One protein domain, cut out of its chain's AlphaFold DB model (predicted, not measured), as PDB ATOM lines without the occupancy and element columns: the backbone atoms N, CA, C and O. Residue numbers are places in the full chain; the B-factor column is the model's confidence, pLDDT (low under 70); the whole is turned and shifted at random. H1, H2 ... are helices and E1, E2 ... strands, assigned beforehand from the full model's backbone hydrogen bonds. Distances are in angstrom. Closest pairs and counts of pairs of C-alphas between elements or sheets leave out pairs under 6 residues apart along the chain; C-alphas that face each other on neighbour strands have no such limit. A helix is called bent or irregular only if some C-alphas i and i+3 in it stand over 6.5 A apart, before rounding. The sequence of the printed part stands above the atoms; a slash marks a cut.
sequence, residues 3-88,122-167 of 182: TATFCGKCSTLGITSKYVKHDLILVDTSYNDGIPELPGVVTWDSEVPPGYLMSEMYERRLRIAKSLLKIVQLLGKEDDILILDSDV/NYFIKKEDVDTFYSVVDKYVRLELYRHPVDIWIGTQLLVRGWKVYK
ATOM      1  N   THR A   3     135.455  96.332 137.049       93.56
ATOM      2  CA  THR A   3     135.301  95.881 135.664       93.56
ATOM      3  C   THR A   3     133.904  95.331 135.427       93.56
ATOM      4  O   THR A   3     133.459  94.419 136.121       93.56
ATOM      5  N   ALA A   4     133.227  95.864 134.418       95.12
ATOM      6  CA  ALA A   4     131.917  95.433 133.975       95.12
ATOM      7  C   ALA A   4     131.965  94.874 132.558       95.12
ATOM      8  O   ALA A   4     132.737  95.323 131.710       95.12
ATOM      9  N   THR A   5     131.056  93.953 132.280       93.00
ATOM     10  CA  THR A   5     130.672  93.600 130.918       93.00
ATOM     11  C   THR A   5     129.157  93.514 130.819       93.00
ATOM     12  O   THR A   5     128.479  93.254 131.816       93.00
ATOM     13  N   PHE A   6     128.614  93.757 129.629       88.88
ATOM     14  CA  PHE A   6     127.211  93.499 129.329       88.88
ATOM     15  C   PHE A   6     127.113  92.410 128.269       88.88
ATOM     16  O   PHE A   6     127.814  92.412 127.256       88.88
ATOM     17  N   CYS A   7     126.220  91.463 128.506       83.06
ATOM     18  CA  CYS A   7     125.984  90.362 127.604       83.06
ATOM     19  C   CYS A   7     124.838  90.681 126.634       83.06
ATOM     20  O   CYS A   7     123.662  90.644 126.998       83.06
ATOM     21  N   GLY A   8     125.183  90.915 125.366       68.75
ATOM     22  CA  GLY A   8     124.232  90.797 124.252       68.75
ATOM     23  C   GLY A   8     124.177  89.387 123.646       68.75
ATOM     24  O   GLY A   8     123.195  89.036 122.998       68.75
ATOM     25  N   LYS A   9     125.249  88.598 123.821       68.56
ATOM     26  CA  LYS A   9     125.359  87.185 123.427       68.56
ATOM     27  C   LYS A   9     126.424  86.491 124.289       68.56
ATOM     28  O   LYS A   9     127.616  86.605 124.024       68.56
ATOM     29  N   CYS A  10     126.004  85.752 125.315       75.81
ATOM     30  CA  CYS A  10     126.884  85.362 126.432       75.81
ATOM     31  C   CYS A  10     127.905  84.260 126.095       75.81
ATOM     32  O   CYS A  10     128.721  83.901 126.942       75.81
ATOM     33  N   SER A  11     127.884  83.708 124.878       78.12
ATOM     34  CA  SER A  11     128.673  82.530 124.493       78.12
ATOM     35  C   SER A  11     130.193  82.715 124.604       78.12
ATOM     36  O   SER A  11     130.918  81.730 124.690       78.12
ATOM     37  N   THR A  12     130.691  83.953 124.587       79.81
ATOM     38  CA  THR A  12     132.128  84.268 124.655       79.81
ATOM     39  C   THR A  12     132.638  84.524 126.071       79.81
ATOM     40  O   THR A  12     133.851  84.501 126.282       79.81
ATOM     41  N   LEU A  13     131.748  84.702 127.055       81.38
ATOM     42  CA  LEU A  13     132.128  85.111 128.412       81.38
ATOM     43  C   LEU A  13     133.028  84.097 129.122       81.38
ATOM     44  O   LEU A  13     133.935  84.483 129.856       81.38
ATOM     45  N   GLY A  14     132.836  82.798 128.872       77.94
ATOM     46  CA  GLY A  14     133.713  81.758 129.420       77.94
ATOM     47  C   GLY A  14     135.156  81.830 128.898       77.94
ATOM     48  O   GLY A  14     136.075  81.333 129.549       77.94
ATOM     49  N   ILE A  15     135.377  82.453 127.734       77.94
ATOM     50  CA  ILE A  15     136.714  82.685 127.176       77.94
ATOM     51  C   ILE A  15     137.298  83.972 127.761       77.94
ATOM     52  O   ILE A  15     138.413  83.946 128.278       77.94
ATOM     53  N   THR A  16     136.552  85.078 127.718       82.19
ATOM     54  CA  THR A  16     137.040  86.396 128.162       82.19
ATOM     55  C   THR A  16     137.328  86.438 129.664       82.19
ATOM     56  O   THR A  16     138.346  87.001 130.071       82.19
ATOM     57  N   SER A  17     136.541  85.723 130.475       80.00
ATOM     58  CA  SER A  17     136.725  85.632 131.934       80.00
ATOM     59  C   SER A  17     138.043  84.966 132.361       80.00
ATOM     60  O   SER A  17     138.429  85.051 133.524       80.00
ATOM     61  N   LYS A  18     138.763  84.302 131.443       83.56
ATOM     62  CA  LYS A  18     140.115  83.771 131.708       83.56
ATOM     63  C   LYS A  18     141.186  84.863 131.728       83.56
ATOM     64  O   LYS A  18     142.256  84.650 132.289       83.56
ATOM     65  N   TYR A  19     140.910  85.995 131.087       85.19
ATOM     66  CA  TYR A  19     141.852  87.096 130.898       85.19
ATOM     67  C   TYR A  19     141.475  88.324 131.722       85.19
ATOM     68  O   TYR A  19     142.344  89.093 132.124       85.19
ATOM     69  N   VAL A  20     140.182  88.501 131.996       84.25
ATOM     70  CA  VAL A  20     139.654  89.646 132.733       84.25
ATOM     71  C   VAL A  20     138.776  89.147 133.873       84.25
ATOM     72  O   VAL A  20     137.834  88.389 133.662       84.25
ATOM     73  N   LYS A  21     139.069  89.594 135.096       87.69
ATOM     74  CA  LYS A  21     138.164  89.400 136.229       87.69
ATOM     75  C   LYS A  21     137.052  90.445 136.142       87.69
ATOM     76  O   LYS A  21     137.333  91.639 136.191       87.69
ATOM     77  N   HIS A  22     135.810  89.990 136.043       89.19
ATOM     78  CA  HIS A  22     134.637  90.858 136.053       89.19
ATOM     79  C   HIS A  22     134.114  91.024 137.485       89.19
ATOM     80  O   HIS A  22     133.915  90.038 138.193       89.19
ATOM     81  N   ASP A  23     133.883  92.268 137.902       94.12
ATOM     82  CA  ASP A  23     133.153  92.589 139.134       94.12
ATOM     83  C   ASP A  23     131.636  92.571 138.891       94.12
ATOM     84  O   ASP A  23     130.862  92.314 139.811       94.12
ATOM     85  N   LEU A  24     131.214  92.818 137.644       94.38
ATOM     86  CA  LEU A  24     129.823  92.767 137.203       94.38
ATOM     87  C   LEU A  24     129.709  92.198 135.783       94.38
ATOM     88  O   LEU A  24     130.361  92.671 134.852       94.38
ATOM     89  N   ILE A  25     128.812  91.233 135.609       93.94
ATOM     90  CA  ILE A  25     128.368  90.716 134.315       93.94
ATOM     91  C   ILE A  25     126.867  90.997 134.221       93.94
ATOM     92  O   ILE A  25     126.062  90.313 134.849       93.94
ATOM     93  N   LEU A  26     126.479  92.021 133.464       94.38
ATOM     94  CA  LEU A  26     125.074  92.383 133.289       94.38
ATOM     95  C   LEU A  26     124.452  91.577 132.142       94.38
ATOM     96  O   LEU A  26     124.970  91.590 131.025       94.38
ATOM     97  N   VAL A  27     123.322  90.920 132.394       93.19
ATOM     98  CA  VAL A  27     122.563  90.165 131.386       93.19
ATOM     99  C   VAL A  27     121.177  90.779 131.233       93.19
ATOM    100  O   VAL A  27     120.410  90.810 132.197       93.19
ATOM    101  N   ASP A  28     120.864  91.252 130.023       91.94
ATOM    102  CA  ASP A  28     119.537  91.771 129.681       91.94
ATOM    103  C   ASP A  28     118.580  90.622 129.334       91.94
ATOM    104  O   ASP A  28     118.717  89.989 128.279       91.94
ATOM    105  N   THR A  29     117.624  90.348 130.220       90.81
ATOM    106  CA  THR A  29     116.652  89.254 130.079       90.81
ATOM    107  C   THR A  29     115.529  89.574 129.098       90.81
ATOM    108  O   THR A  29     114.775  88.677 128.744       90.81
ATOM    109  N   SER A  30     115.426  90.815 128.602       87.75
ATOM    110  CA  SER A  30     114.441  91.165 127.568       87.75
ATOM    111  C   SER A  30     114.781  90.566 126.194       87.75
ATOM    112  O   SER A  30     113.961  90.608 125.277       87.75
ATOM    113  N   TYR A  31     116.009  90.061 126.026       84.88
ATOM    114  CA  TYR A  31     116.535  89.539 124.761       84.88
ATOM    115  C   TYR A  31     117.346  88.243 124.911       84.88
ATOM    116  O   TYR A  31     117.473  87.490 123.946       84.88
ATOM    117  N   ASN A  32     117.924  87.976 126.086       81.25
ATOM    118  CA  ASN A  32     118.703  86.765 126.321       81.25
ATOM    119  C   ASN A  32     117.905  85.741 127.133       81.25
ATOM    120  O   ASN A  32     117.554  86.001 128.280       81.25
ATOM    121  N   ASP A  33     117.767  84.535 126.582       68.38
ATOM    122  CA  ASP A  33     117.206  83.380 127.297       68.38
ATOM    123  C   ASP A  33     118.273  82.606 128.103       68.38
ATOM    124  O   ASP A  33     117.957  81.710 128.884       68.38
ATOM    125  N   GLY A  34     119.559  82.922 127.900       72.75
ATOM    126  CA  GLY A  34     120.692  82.237 128.524       72.75
ATOM    127  C   GLY A  34     121.395  83.092 129.575       72.75
ATOM    128  O   GLY A  34     121.908  84.165 129.259       72.75
ATOM    129  N   ILE A  35     121.482  82.578 130.804       81.75
ATOM    130  CA  ILE A  35     122.233  83.190 131.906       81.75
ATOM    131  C   ILE A  35     123.544  82.408 132.082       81.75
ATOM    132  O   ILE A  35     123.500  81.191 132.260       81.75
ATOM    133  N   PRO A  36     124.718  83.057 132.014       80.81
ATOM    134  CA  PRO A  36     125.989  82.380 132.209       80.81
ATOM    135  C   PRO A  36     126.167  81.975 133.677       80.81
ATOM    136  O   PRO A  36     125.884  82.750 134.588       80.81
ATOM    137  N   GLU A  37     126.711  80.784 133.911       83.81
ATOM    138  CA  GLU A  37     127.090  80.310 135.247       83.81
ATOM    139  C   GLU A  37     128.468  80.868 135.641       83.81
ATOM    140  O   GLU A  37     129.474  80.160 135.660       83.81
ATOM    141  N   LEU A  38     128.532  82.178 135.898       83.62
ATOM    142  CA  LEU A  38     129.759  82.884 136.281       83.62
ATOM    143  C   LEU A  38     129.544  83.740 137.541       83.62
ATOM    144  O   LEU A  38     128.441  84.235 137.777       83.62
ATOM    145  N   PRO A  39     130.587  83.962 138.363       84.06
ATOM    146  CA  PRO A  39     130.521  84.932 139.453       84.06
ATOM    147  C   PRO A  39     130.245  86.353 138.941       84.06
ATOM    148  O   PRO A  39     130.715  86.734 137.871       84.06
ATOM    149  N   GLY A  40     129.520  87.154 139.728       85.81
ATOM    150  CA  GLY A  40     129.242  88.562 139.405       85.81
ATOM    151  C   GLY A  40     128.113  88.781 138.391       85.81
ATOM    152  O   GLY A  40     127.906  89.911 137.951       85.81
ATOM    153  N   VAL A  41     127.377  87.730 138.019       91.19
ATOM    154  CA  VAL A  41     126.229  87.829 137.110       91.19
ATOM    155  C   VAL A  41     125.049  88.512 137.790       91.19
ATOM    156  O   VAL A  41     124.614  88.117 138.869       91.19
ATOM    157  N   VAL A  42     124.512  89.529 137.120       93.62
ATOM    158  CA  VAL A  42     123.290  90.234 137.502       93.62
ATOM    159  C   VAL A  42     122.356  90.250 136.303       93.62
ATOM    160  O   VAL A  42     122.709  90.733 135.228       93.62
ATOM    161  N   THR A  43     121.147  89.736 136.496       92.88
ATOM    162  CA  THR A  43     120.081  89.785 135.495       92.88
ATOM    163  C   THR A  43     119.248  91.044 135.659       92.88
ATOM    164  O   THR A  43     118.965  91.477 136.780       92.88
ATOM    165  N   TRP A  44     118.817  91.616 134.545       93.94
ATOM    166  CA  TRP A  44     117.964  92.793 134.522       93.94
ATOM    167  C   TRP A  44     117.118  92.796 133.252       93.94
ATOM    168  O   TRP A  44     117.615  92.430 132.198       93.94
ATOM    169  N   ASP A  45     115.866  93.227 133.346       93.00
ATOM    170  CA  ASP A  45     114.997  93.409 132.185       93.00
ATOM    171  C   ASP A  45     115.054  94.871 131.735       93.00
ATOM    172  O   ASP A  45     114.711  95.778 132.502       93.00
ATOM    173  N   SER A  46     115.515  95.115 130.508       93.31
ATOM    174  CA  SER A  46     115.542  96.463 129.944       93.31
ATOM    175  C   SER A  46     114.165  96.981 129.515       93.31
ATOM    176  O   SER A  46     114.062  98.159 129.161       93.31
ATOM    177  N   GLU A  47     113.125  96.142 129.529       94.19
ATOM    178  CA  GLU A  47     111.780  96.404 129.001       94.19
ATOM    179  C   GLU A  47     111.793  96.713 127.493       94.19
ATOM    180  O   GLU A  47     110.987  97.491 126.982       94.19
ATOM    181  N   VAL A  48     112.752  96.136 126.758       92.00
ATOM    182  CA  VAL A  48     112.874  96.268 125.296       92.00
ATOM    183  C   VAL A  48     112.846  94.874 124.654       92.00
ATOM    184  O   VAL A  48     113.900  94.355 124.252       92.00
ATOM    185  N   PRO A  49     111.666  94.229 124.589       89.12
ATOM    186  CA  PRO A  49     111.516  92.922 123.957       89.12
ATOM    187  C   PRO A  49     111.657  93.009 122.425       89.12
ATOM    188  O   PRO A  49     111.554  94.102 121.857       89.12
ATOM    189  N   PRO A  50     111.860  91.875 121.729       85.81
ATOM    190  CA  PRO A  50     111.814  91.828 120.271       85.81
ATOM    191  C   PRO A  50     110.477  92.347 119.717       85.81
ATOM    192  O   PRO A  50     109.409  91.912 120.146       85.81
ATOM    193  N   GLY A  51     110.530  93.248 118.738       86.88
ATOM    194  CA  GLY A  51     109.354  93.863 118.111       86.88
ATOM    195  C   GLY A  51     108.815  95.114 118.822       86.88
ATOM    196  O   GLY A  51     107.848  95.702 118.341       86.88
ATOM    197  N   TYR A  52     109.434  95.547 119.924       84.00
ATOM    198  CA  TYR A  52     109.136  96.798 120.625       84.00
ATOM    199  C   TYR A  52     109.307  98.045 119.742       84.00
ATOM    200  O   TYR A  52     108.442  98.918 119.701       84.00
ATOM    201  N   LEU A  53     110.412  98.127 118.999       80.94
ATOM    202  CA  LEU A  53     110.601  99.113 117.938       80.94
ATOM    203  C   LEU A  53     110.677  98.294 116.663       80.94
ATOM    204  O   LEU A  53     111.547  97.445 116.576       80.94
ATOM    205  N   MET A  54     109.835  98.570 115.665       85.81
ATOM    206  CA  MET A  54     109.698  97.849 114.376       85.81
ATOM    207  C   MET A  54     111.011  97.537 113.597       85.81
ATOM    208  O   MET A  54     110.972  97.012 112.487       85.81
ATOM    209  N   SER A  55     112.180  97.887 114.138       91.75
ATOM    210  CA  SER A  55     113.517  97.467 113.752       91.75
ATOM    211  C   SER A  55     114.315  96.922 114.956       91.75
ATOM    212  O   SER A  55     114.690  97.690 115.847       91.75
ATOM    213  N   GLU A  56     114.707  95.640 114.908       91.00
ATOM    214  CA  GLU A  56     115.616  95.001 115.889       91.00
ATOM    215  C   GLU A  56     116.898  95.815 116.100       91.00
ATOM    216  O   GLU A  56     117.389  95.956 117.218       91.00
ATOM    217  N   MET A  57     117.411  96.427 115.031       91.75
ATOM    218  CA  MET A  57     118.627  97.230 115.090       91.75
ATOM    219  C   MET A  57     118.483  98.415 116.058       91.75
ATOM    220  O   MET A  57     119.445  98.762 116.745       91.75
ATOM    221  N   TYR A  58     117.312  99.056 116.102       94.69
ATOM    222  CA  TYR A  58     117.047 100.159 117.027       94.69
ATOM    223  C   TYR A  58     116.876  99.653 118.457       94.69
ATOM    224  O   TYR A  58     117.431 100.244 119.381       94.69
ATOM    225  N   GLU A  59     116.194  98.526 118.636       94.19
ATOM    226  CA  GLU A  59     116.037  97.891 119.944       94.19
ATOM    227  C   GLU A  59     117.381  97.487 120.541       94.19
ATOM    228  O   GLU A  59     117.659  97.795 121.694       94.19
ATOM    229  N   ARG A  60     118.262  96.869 119.746       92.62
ATOM    230  CA  ARG A  60     119.605  96.482 120.184       92.62
ATOM    231  C   ARG A  60     120.404  97.685 120.671       92.62
ATOM    232  O   ARG A  60     121.054  97.611 121.709       92.62
ATOM    233  N   ARG A  61     120.350  98.801 119.944       94.88
ATOM    234  CA  ARG A  61     121.028 100.047 120.342       94.88
ATOM    235  C   ARG A  61     120.466 100.604 121.647       94.88
ATOM    236  O   ARG A  61     121.237 101.033 122.502       94.88
ATOM    237  N   LEU A  62     119.144 100.558 121.810       95.69
ATOM    238  CA  LEU A  62     118.479 100.979 123.038       95.69
ATOM    239  C   LEU A  62     118.864 100.081 124.223       95.69
ATOM    240  O   LEU A  62     119.235 100.618 125.264       95.69
ATOM    241  N   ARG A  63     118.858  98.749 124.057       95.00
ATOM    242  CA  ARG A  63     119.292  97.768 125.071       95.00
ATOM    243  C   ARG A  63     120.729  98.003 125.528       95.00
ATOM    244  O   ARG A  63     120.997  98.006 126.728       95.00
ATOM    245  N   ILE A  64     121.645  98.270 124.594       95.44
ATOM    246  CA  ILE A  64     123.042  98.602 124.914       95.44
ATOM    247  C   ILE A  64     123.112  99.878 125.761       95.44
ATOM    248  O   ILE A  64     123.700  99.860 126.837       95.44
ATOM    249  N   ALA A  65     122.474 100.972 125.331       97.06
ATOM    250  CA  ALA A  65     122.493 102.227 126.086       97.06
ATOM    251  C   ALA A  65     121.896 102.065 127.497       97.06
ATOM    252  O   ALA A  65     122.477 102.505 128.488       97.06
ATOM    253  N   LYS A  66     120.765 101.362 127.597       97.00
ATOM    254  CA  LYS A  66     120.113 100.991 128.857       97.00
ATOM    255  C   LYS A  66     121.038 100.155 129.760       97.00
ATOM    256  O   LYS A  66     121.149 100.441 130.951       97.00
ATOM    257  N   SER A  67     121.769  99.196 129.193       96.50
ATOM    258  CA  SER A  67     122.746  98.366 129.915       96.50
ATOM    259  C   SER A  67     123.914  99.184 130.466       96.50
ATOM    260  O   SER A  67     124.302  98.997 131.617       96.50
ATOM    261  N   LEU A  68     124.438 100.139 129.691       97.38
ATOM    262  CA  LEU A  68     125.500 101.045 130.144       97.38
ATOM    263  C   LEU A  68     125.053 101.888 131.351       97.38
ATOM    264  O   LEU A  68     125.796 102.005 132.325       97.38
ATOM    265  N   LEU A  69     123.825 102.423 131.330       97.62
ATOM    266  CA  LEU A  69     123.257 103.147 132.478       97.62
ATOM    267  C   LEU A  69     123.131 102.243 133.705       97.62
ATOM    268  O   LEU A  69     123.513 102.636 134.809       97.62
ATOM    269  N   LYS A  70     122.624 101.021 133.512       97.56
ATOM    270  CA  LYS A  70     122.431 100.062 134.598       97.56
ATOM    271  C   LYS A  70     123.755  99.634 135.235       97.56
ATOM    272  O   LYS A  70     123.826  99.549 136.459       97.56
ATOM    273  N   ILE A  71     124.803  99.422 134.436       97.06
ATOM    274  CA  ILE A  71     126.158  99.130 134.929       97.06
ATOM    275  C   ILE A  71     126.637 100.236 135.872       97.06
ATOM    276  O   ILE A  71     127.051  99.943 136.993       97.06
ATOM    277  N   VAL A  72     126.539 101.499 135.450       96.81
ATOM    278  CA  VAL A  72     126.975 102.641 136.271       96.81
ATOM    279  C   VAL A  72     126.172 102.729 137.572       96.81
ATOM    280  O   VAL A  72     126.742 102.956 138.636       96.81
ATOM    281  N   GLN A  73     124.857 102.493 137.518       96.69
ATOM    282  CA  GLN A  73     124.007 102.478 138.714       96.69
ATOM    283  C   GLN A  73     124.400 101.380 139.712       96.69
ATOM    284  O   GLN A  73     124.366 101.618 140.915       96.69
ATOM    285  N   LEU A  74     124.759 100.187 139.226       96.81
ATOM    286  CA  LEU A  74     125.103  99.041 140.073       96.81
ATOM    287  C   LEU A  74     126.511  99.141 140.666       96.81
ATOM    288  O   LEU A  74     126.714  98.789 141.826       96.81
ATOM    289  N   LEU A  75     127.490  99.605 139.886       94.88
ATOM    290  CA  LEU A  75     128.872  99.728 140.354       94.88
ATOM    291  C   LEU A  75     129.103 100.957 141.242       94.88
ATOM    292  O   LEU A  75     130.067 100.975 142.017       94.88
ATOM    293  N   GLY A  76     128.217 101.951 141.158       91.88
ATOM    294  CA  GLY A  76     128.351 103.227 141.849       91.88
ATOM    295  C   GLY A  76     129.346 104.162 141.158       91.88
ATOM    296  O   GLY A  76     129.796 103.907 140.045       91.88
ATOM    297  N   LYS A  77     129.674 105.270 141.831       92.38
ATOM    298  CA  LYS A  77     130.487 106.369 141.271       92.38
ATOM    299  C   LYS A  77     131.829 106.579 141.982       92.38
ATOM    300  O   LYS A  77     132.559 107.506 141.664       92.38
ATOM    301  N   GLU A  78     132.151 105.716 142.942       92.38
ATOM    302  CA  GLU A  78     133.309 105.888 143.831       92.38
ATOM    303  C   GLU A  78     134.616 105.311 143.261       92.38
ATOM    304  O   GLU A  78     135.703 105.601 143.762       92.38
ATOM    305  N   ASP A  79     134.524 104.507 142.200       94.25
ATOM    306  CA  ASP A  79     135.639 103.796 141.581       94.25
ATOM    307  C   ASP A  79     135.739 104.115 140.089       94.25
ATOM    308  O   ASP A  79     134.730 104.352 139.425       94.25
ATOM    309  N   ASP A  80     136.952 104.022 139.541       97.31
ATOM    310  CA  ASP A  80     137.141 103.943 138.091       97.31
ATOM    311  C   ASP A  80     136.444 102.689 137.544       97.31
ATOM    312  O   ASP A  80     136.504 101.622 138.165       97.31
ATOM    313  N   ILE A  81     135.836 102.792 136.367       97.75
ATOM    314  CA  ILE A  81     135.050 101.729 135.741       97.75
ATOM    315  C   ILE A  81     135.665 101.361 134.394       97.75
ATOM    316  O   ILE A  81     135.833 102.207 133.518       97.75
ATOM    317  N   LEU A  82     135.951 100.078 134.202       97.00
ATOM    318  CA  LEU A  82     136.286  99.495 132.909       97.00
ATOM    319  C   LEU A  82     135.064  98.741 132.382       97.00
ATOM    320  O   LEU A  82     134.648  97.757 132.983       97.00
ATOM    321  N   ILE A  83     134.487  99.190 131.273       96.88
ATOM    322  CA  ILE A  83     133.380  98.518 130.588       96.88
ATOM    323  C   ILE A  83     133.928  97.872 129.320       96.88
ATOM    324  O   ILE A  83     134.472  98.573 128.467       96.88
ATOM    325  N   LEU A  84     133.764  96.556 129.194       94.62
ATOM    326  CA  LEU A  84     134.136  95.799 127.999       94.62
ATOM    327  C   LEU A  84     132.931  95.046 127.431       94.62
ATOM    328  O   LEU A  84     132.122  94.495 128.182       94.62
ATOM    329  N   ASP A  85     132.846  94.964 126.108       91.62
ATOM    330  CA  ASP A  85     131.936  94.056 125.417       91.62
ATOM    331  C   ASP A  85     132.246  92.597 125.804       91.62
ATOM    332  O   ASP A  85     133.380  92.241 126.137       91.62
ATOM    333  N   SER A  86     131.239  91.720 125.756       89.50
ATOM    334  CA  SER A  86     131.360  90.323 126.211       89.50
ATOM    335  C   SER A  86     132.343  89.462 125.405       89.50
ATOM    336  O   SER A  86     132.684  88.349 125.812       89.50
ATOM    337  N   ASP A  87     132.750  89.928 124.231       91.44
ATOM    338  CA  ASP A  87     133.686  89.307 123.294       91.44
ATOM    339  C   ASP A  87     135.033  90.047 123.212       91.44
ATOM    340  O   ASP A  87     135.898  89.649 122.425       91.44
ATOM    341  N   VAL A  88     135.246  91.057 124.063       93.00
ATOM    342  CA  VAL A  88     136.495  91.814 124.179       93.00
ATOM    343  C   VAL A  88     137.208  91.478 125.490       93.00
ATOM    344  O   VAL A  88     136.597  91.345 126.549       93.00
ATOM    345  N   ASN A 122     133.491  99.972 124.305       96.25
ATOM    346  CA  ASN A 122     134.507  99.634 125.302       96.25
ATOM    347  C   ASN A 122     135.074 100.924 125.898       96.25
ATOM    348  O   ASN A 122     135.618 101.759 125.172       96.25
ATOM    349  N   TYR A 123     134.953 101.097 127.211       97.75
ATOM    350  CA  TYR A 123     135.232 102.363 127.884       97.75
ATOM    351  C   TYR A 123     136.071 102.153 129.139       97.75
ATOM    352  O   TYR A 123     135.787 101.271 129.943       97.75
ATOM    353  N   PHE A 124     137.054 103.019 129.345       97.75
ATOM    354  CA  PHE A 124     137.629 103.265 130.661       97.75
ATOM    355  C   PHE A 124     137.121 104.618 131.161       97.75
ATOM    356  O   PHE A 124     137.231 105.625 130.463       97.75
ATOM    357  N   ILE A 125     136.553 104.636 132.358       98.19
ATOM    358  CA  ILE A 125     135.869 105.785 132.943       98.19
ATOM    359  C   ILE A 125     136.526 106.055 134.285       98.19
ATOM    360  O   ILE A 125     136.418 105.239 135.198       98.19
ATOM    361  N   LYS A 126     137.205 107.188 134.431       97.81
ATOM    362  CA  LYS A 126     137.666 107.611 135.751       97.81
ATOM    363  C   LYS A 126     136.486 108.008 136.620       97.81
ATOM    364  O   LYS A 126     135.496 108.528 136.102       97.81
ATOM    365  N   LYS A 127     136.604 107.810 137.933       97.62
ATOM    366  CA  LYS A 127     135.543 108.138 138.898       97.62
ATOM    367  C   LYS A 127     134.985 109.559 138.719       97.62
ATOM    368  O   LYS A 127     133.775 109.750 138.757       97.62
ATOM    369  N   GLU A 128     135.840 110.544 138.429       97.12
ATOM    370  CA  GLU A 128     135.442 111.941 138.210       97.12
ATOM    371  C   GLU A 128     134.588 112.168 136.948       97.12
ATOM    372  O   GLU A 128     133.851 113.148 136.873       97.12
ATOM    373  N   ASP A 129     134.645 111.256 135.975       98.31
ATOM    374  CA  ASP A 129     133.925 111.341 134.703       98.31
ATOM    375  C   ASP A 129     132.679 110.445 134.650       98.31
ATOM    376  O   ASP A 129     131.973 110.435 133.636       98.31
ATOM    377  N   VAL A 130     132.370 109.701 135.718       98.00
ATOM    378  CA  VAL A 130     131.222 108.779 135.745       98.00
ATOM    379  C   VAL A 130     129.905 109.521 135.506       98.00
ATOM    380  O   VAL A 130     129.073 109.057 134.723       98.00
ATOM    381  N   ASP A 131     129.730 110.707 136.095       97.50
ATOM    382  CA  ASP A 131     128.548 111.549 135.862       97.50
ATOM    383  C   ASP A 131     128.471 112.071 134.429       97.50
ATOM    384  O   ASP A 131     127.400 112.080 133.813       97.50
ATOM    385  N   THR A 132     129.617 112.452 133.864       98.06
ATOM    386  CA  THR A 132     129.708 112.871 132.467       98.06
ATOM    387  C   THR A 132     129.282 111.733 131.547       98.06
ATOM    388  O   THR A 132     128.419 111.941 130.691       98.06
ATOM    389  N   PHE A 133     129.816 110.527 131.752       98.44
ATOM    390  CA  PHE A 133     129.442 109.346 130.981       98.44
ATOM    391  C   PHE A 133     127.946 109.047 131.120       98.44
ATOM    392  O   PHE A 133     127.243 108.982 130.112       98.44
ATOM    393  N   TYR A 134     127.439 108.966 132.355       98.25
ATOM    394  CA  TYR A 134     126.026 108.708 132.630       98.25
ATOM    395  C   TYR A 134     125.119 109.714 131.916       98.25
ATOM    396  O   TYR A 134     124.182 109.315 131.230       98.25
ATOM    397  N   SER A 135     125.420 111.014 132.006       98.31
ATOM    398  CA  SER A 135     124.616 112.067 131.373       98.31
ATOM    399  C   SER A 135     124.589 111.969 129.843       98.31
ATOM    400  O   SER A 135     123.568 112.263 129.217       98.31
ATOM    401  N   VAL A 136     125.696 111.540 129.227       98.50
ATOM    402  CA  VAL A 136     125.773 111.319 127.780       98.50
ATOM    403  C   VAL A 136     124.882 110.145 127.391       98.50
ATOM    404  O   VAL A 136     124.050 110.296 126.496       98.50
ATOM    405  N   VAL A 137     125.003 109.002 128.072       98.31
ATOM    406  CA  VAL A 137     124.186 107.819 127.765       98.31
ATOM    407  C   VAL A 137     122.701 108.073 128.056       98.31
ATOM    408  O   VAL A 137     121.849 107.727 127.240       98.31
ATOM    409  N   ASP A 138     122.374 108.749 129.157       98.44
ATOM    410  CA  ASP A 138     120.995 109.108 129.517       98.44
ATOM    411  C   ASP A 138     120.364 109.992 128.441       98.44
ATOM    412  O   ASP A 138     119.254 109.733 127.978       98.44
ATOM    413  N   LYS A 139     121.112 110.985 127.947       98.38
ATOM    414  CA  LYS A 139     120.665 111.839 126.847       98.38
ATOM    415  C   LYS A 139     120.364 111.037 125.577       98.38
ATOM    416  O   LYS A 139     119.406 111.377 124.886       98.38
ATOM    417  N   TYR A 140     121.142 109.998 125.268       98.50
ATOM    418  CA  TYR A 140     120.875 109.122 124.122       98.50
ATOM    419  C   TYR A 140     119.525 108.410 124.248       98.50
ATOM    420  O   TYR A 140     118.744 108.401 123.296       98.50
ATOM    421  N   VAL A 141     119.244 107.853 125.430       97.44
ATOM    422  CA  VAL A 141     117.997 107.133 125.719       97.44
ATOM    423  C   VAL A 141     116.809 108.095 125.748       97.44
ATOM    424  O   VAL A 141     115.839 107.892 125.023       97.44
ATOM    425  N   ARG A 142     116.900 109.174 126.531       97.62
ATOM    426  CA  ARG A 142     115.809 110.134 126.762       97.62
ATOM    427  C   ARG A 142     115.391 110.902 125.508       97.62
ATOM    428  O   ARG A 142     114.242 111.311 125.409       97.62
ATOM    429  N   LEU A 143     116.319 111.139 124.581       97.50
ATOM    430  CA  LEU A 143     116.037 111.803 123.303       97.50
ATOM    431  C   LEU A 143     115.770 110.813 122.159       97.50
ATOM    432  O   LEU A 143     115.753 111.230 121.004       97.50
ATOM    433  N   GLU A 144     115.599 109.522 122.461       95.25
ATOM    434  CA  GLU A 144     115.250 108.486 121.481       95.25
ATOM    435  C   GLU A 144     116.220 108.409 120.286       95.25
ATOM    436  O   GLU A 144     115.850 108.173 119.131       95.25
ATOM    437  N   LEU A 145     117.517 108.585 120.552       95.81
ATOM    438  CA  LEU A 145     118.546 108.679 119.511       95.81
ATOM    439  C   LEU A 145     118.971 107.313 118.948       95.81
ATOM    440  O   LEU A 145     119.960 107.232 118.220       95.81
ATOM    441  N   TYR A 146     118.195 106.250 119.190       91.75
ATOM    442  CA  TYR A 146     118.437 104.880 118.707       91.75
ATOM    443  C   TYR A 146     118.474 104.736 117.176       91.75
ATOM    444  O   TYR A 146     118.970 103.736 116.641       91.75
ATOM    445  N   ARG A 147     118.041 105.766 116.438       91.00
ATOM    446  CA  ARG A 147     118.265 105.872 114.985       91.00
ATOM    447  C   ARG A 147     119.747 106.026 114.626       91.00
ATOM    448  O   ARG A 147     120.165 105.538 113.573       91.00
ATOM    449  N   HIS A 148     120.551 106.613 115.508       94.88
ATOM    450  CA  HIS A 148     122.005 106.693 115.386       94.88
ATOM    451  C   HIS A 148     122.672 105.471 116.033       94.88
ATOM    452  O   HIS A 148     122.167 104.985 117.042       94.88
ATOM    453  N   PRO A 149     123.791 104.954 115.502       94.88
ATOM    454  CA  PRO A 149     124.565 103.912 116.177       94.88
ATOM    455  C   PRO A 149     124.997 104.368 117.579       94.88
ATOM    456  O   PRO A 149     125.532 105.467 117.737       94.88
ATOM    457  N   VAL A 150     124.688 103.553 118.589       96.44
ATOM    458  CA  VAL A 150     124.882 103.875 120.015       96.44
ATOM    459  C   VAL A 150     126.350 104.130 120.349       96.44
ATOM    460  O   VAL A 150     126.684 105.116 120.997       96.44
ATOM    461  N   ASP A 151     127.213 103.277 119.813       94.81
ATOM    462  CA  ASP A 151     128.664 103.279 119.927       94.81
ATOM    463  C   ASP A 151     129.272 104.581 119.373       94.81
ATOM    464  O   ASP A 151     129.930 105.334 120.096       94.81
ATOM    465  N   ILE A 152     128.938 104.926 118.127       96.44
ATOM    466  CA  ILE A 152     129.423 106.127 117.440       96.44
ATOM    467  C   ILE A 152     128.886 107.396 118.097       96.44
ATOM    468  O   ILE A 152     129.638 108.361 118.264       96.44
ATOM    469  N   TRP A 153     127.599 107.432 118.453       97.88
ATOM    470  CA  TRP A 153     127.000 108.633 119.029       97.88
ATOM    471  C   TRP A 153     127.589 108.926 120.410       97.88
ATOM    472  O   TRP A 153     128.075 110.037 120.630       97.88
ATOM    473  N   ILE A 154     127.608 107.934 121.310       98.06
ATOM    474  CA  ILE A 154     128.169 108.091 122.660       98.06
ATOM    475  C   ILE A 154     129.654 108.428 122.551       98.06
ATOM    476  O   ILE A 154     130.090 109.435 123.110       98.06
ATOM    477  N   GLY A 155     130.412 107.658 121.765       97.56
ATOM    478  CA  GLY A 155     131.841 107.881 121.569       97.56
ATOM    479  C   GLY A 155     132.148 109.300 121.089       97.56
ATOM    480  O   GLY A 155     132.944 110.002 121.707       97.56
ATOM    481  N   THR A 156     131.441 109.786 120.065       98.12
ATOM    482  CA  THR A 156     131.593 111.165 119.568       98.12
ATOM    483  C   THR A 156     131.319 112.208 120.657       98.12
ATOM    484  O   THR A 156     132.079 113.166 120.802       98.12
ATOM    485  N   GLN A 157     130.257 112.037 121.453       98.31
ATOM    486  CA  GLN A 157     129.931 112.975 122.532       98.31
ATOM    487  C   GLN A 157     130.992 113.001 123.639       98.31
ATOM    488  O   GLN A 157     131.238 114.065 124.215       98.31
ATOM    489  N   LEU A 158     131.608 111.858 123.937       98.31
ATOM    490  CA  LEU A 158     132.681 111.743 124.923       98.31
ATOM    491  C   LEU A 158     133.990 112.356 124.403       98.31
ATOM    492  O   LEU A 158     134.652 113.093 125.132       98.31
ATOM    493  N   LEU A 159     134.334 112.149 123.127       97.69
ATOM    494  CA  LEU A 159     135.526 112.756 122.516       97.69
ATOM    495  C   LEU A 159     135.473 114.288 122.521       97.69
ATOM    496  O   LEU A 159     136.463 114.932 122.858       97.69
ATOM    497  N   VAL A 160     134.309 114.881 122.233       97.25
ATOM    498  CA  VAL A 160     134.107 116.343 122.331       97.25
ATOM    499  C   VAL A 160     134.335 116.859 123.761       97.25
ATOM    500  O   VAL A 160     134.679 118.021 123.953       97.25
ATOM    501  N   ARG A 161     134.192 115.992 124.770       96.44
ATOM    502  CA  ARG A 161     134.445 116.286 126.189       96.44
ATOM    503  C   ARG A 161     135.872 115.950 126.631       96.44
ATOM    504  O   ARG A 161     136.162 115.983 127.820       96.44
ATOM    505  N   GLY A 162     136.768 115.640 125.693       96.81
ATOM    506  CA  GLY A 162     138.191 115.438 125.963       96.81
ATOM    507  C   GLY A 162     138.602 113.998 126.277       96.81
ATOM    508  O   GLY A 162     139.750 113.783 126.679       96.81
ATOM    509  N   TRP A 163     137.718 113.016 126.077       98.12
ATOM    510  CA  TRP A 163     138.068 111.599 126.228       98.12
ATOM    511  C   TRP A 163     139.110 111.164 125.188       98.12
ATOM    512  O   TRP A 163     139.175 111.697 124.077       98.12
ATOM    513  N   LYS A 164     139.948 110.189 125.548       97.75
ATOM    514  CA  LYS A 164     140.986 109.626 124.666       97.75
ATOM    515  C   LYS A 164     140.451 108.450 123.854       97.75
ATOM    516  O   LYS A 164     139.607 107.713 124.343       97.75
ATOM    517  N   VAL A 165     141.015 108.210 122.671       97.62
ATOM    518  CA  VAL A 165     140.951 106.889 122.022       97.62
ATOM    519  C   VAL A 165     142.236 106.137 122.360       97.62
ATOM    520  O   VAL A 165     143.327 106.574 121.992       97.62
ATOM    521  N   TYR A 166     142.114 105.025 123.079       96.06
ATOM    522  CA  TYR A 166     143.215 104.128 123.407       96.06
ATOM    523  C   TYR A 166     143.377 103.089 122.300       96.06
ATOM    524  O   TYR A 166     142.498 102.257 122.100       96.06
ATOM    525  N   LYS A 167     144.512 103.134 121.596       94.12
ATOM    526  CA  LYS A 167     144.922 102.150 120.579       94.12
ATOM    527  C   LYS A 167     146.099 101.332 121.097       94.12
ATOM    528  O   LYS A 167     147.165 101.289 120.493       94.12
TER     529      LYS A 167
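This is residues 3 to 88 and 122 to 167 of the 182 residues of an uncharacterized protein of Candidatus Korarchaeota archaeon (UniProt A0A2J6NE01). One strongly twisted sheet of five strands has the long helix H2 packed on one face, while the small helix H1 covers part of the opposite face. H3 runs side by side with H2, H4 packs on both of them at a steep slant, and the short strand E6 ends the printed part away from the sheet's pairing. The 132 printed residues include four named helices and six named strands, in the order E1 H1 E2 E3 H2 E4 E5 H3 H4 E6; the sheet's order is E3 E2 E1 E4 E5, mixed, and the class is mixed, helices and strands. The whole is compact, with a radius of gyration of the C-alphas of 14.3 A and spans of 38 by 37 by 26 A.

E1, residues 3 to 7, is an inner strand. H1, residues 10 to 16, is on the sheet at a height of 9.6 A and is irregular, with C-alphas 11 and 14 7.1 A apart. E2, residues 24 to 28, is parallel to E1 at 19 degrees, with N 7 and O 26 2.8 A apart. E1, H1 and E2 form a strand-helix-strand unit, two parallel neighbour strands with a helix between, its crossover right-handed. E3, residues 41 to 44, an edge strand, is parallel to E2 at 34 degrees; N 27 and O 42 are 2.9 A apart. H2, residues 56 to 75, is on the opposite face from H1; its closest C-alphas to E1 are those of Ser 67 and Phe 6, 6.6 A. E4, residues 81 to 85, is parallel to E1 at 29 degrees, with N 4 and O 82 2.8 A apart. E3, H2 and E4 form a split unit, with E2 and E1 between its strands; its crossover is right-handed. E5, residues 123 to 125, is antiparallel to E4, with N 83 and O 123 2.8 A apart. H3, residues 127 to 142, irregular with C-alphas 128 and 131 7.3 A apart, touches H2 at a shallow tilt of 32 degrees, opposite ways, closest at the C-alphas of Val 137 and Ala 65, 6.1 A. H4, residues 150 to 160, touches H3, with residues 133 to 140 of H3 alone, at a steep tilt of 49 degrees, opposite ways, closest at the C-alphas of Ile 154 and Val 137, 6.5 A. H4 also touches H2, with residues 61 to 65 of H2 alone, closest at the C-alphas of Val 150 and Arg 61, 5.4 A. E6, residues 164 to 166, pairs with no named strand and is near E5. Every O i to N i+4 pair is within hydrogen-bond range in H2 and H4, 10 of 12 in H3, and 1 of 3 in H1, where 3 of 4 O i to N i+3 pairs are.

E1 begins at C-alpha 3, (135.301, 95.881, 135.664), and measures 13.5 A. H2 measures 28.2 A, H3 23.3 A and H4 15.7 A. E6 ends at C-alpha 166, (143.215, 104.128, 123.407).

The two C-alphas farthest apart, of Glu 37 and Val 160, are 38.9 A apart. Residues 89 to 121 are not printed; C-alphas 88 and 122 are 8.1 A apart across the cut. The links E2 to E3 and E3 to H2 are long. Residues 8, 9 and 33 have pLDDT under 70.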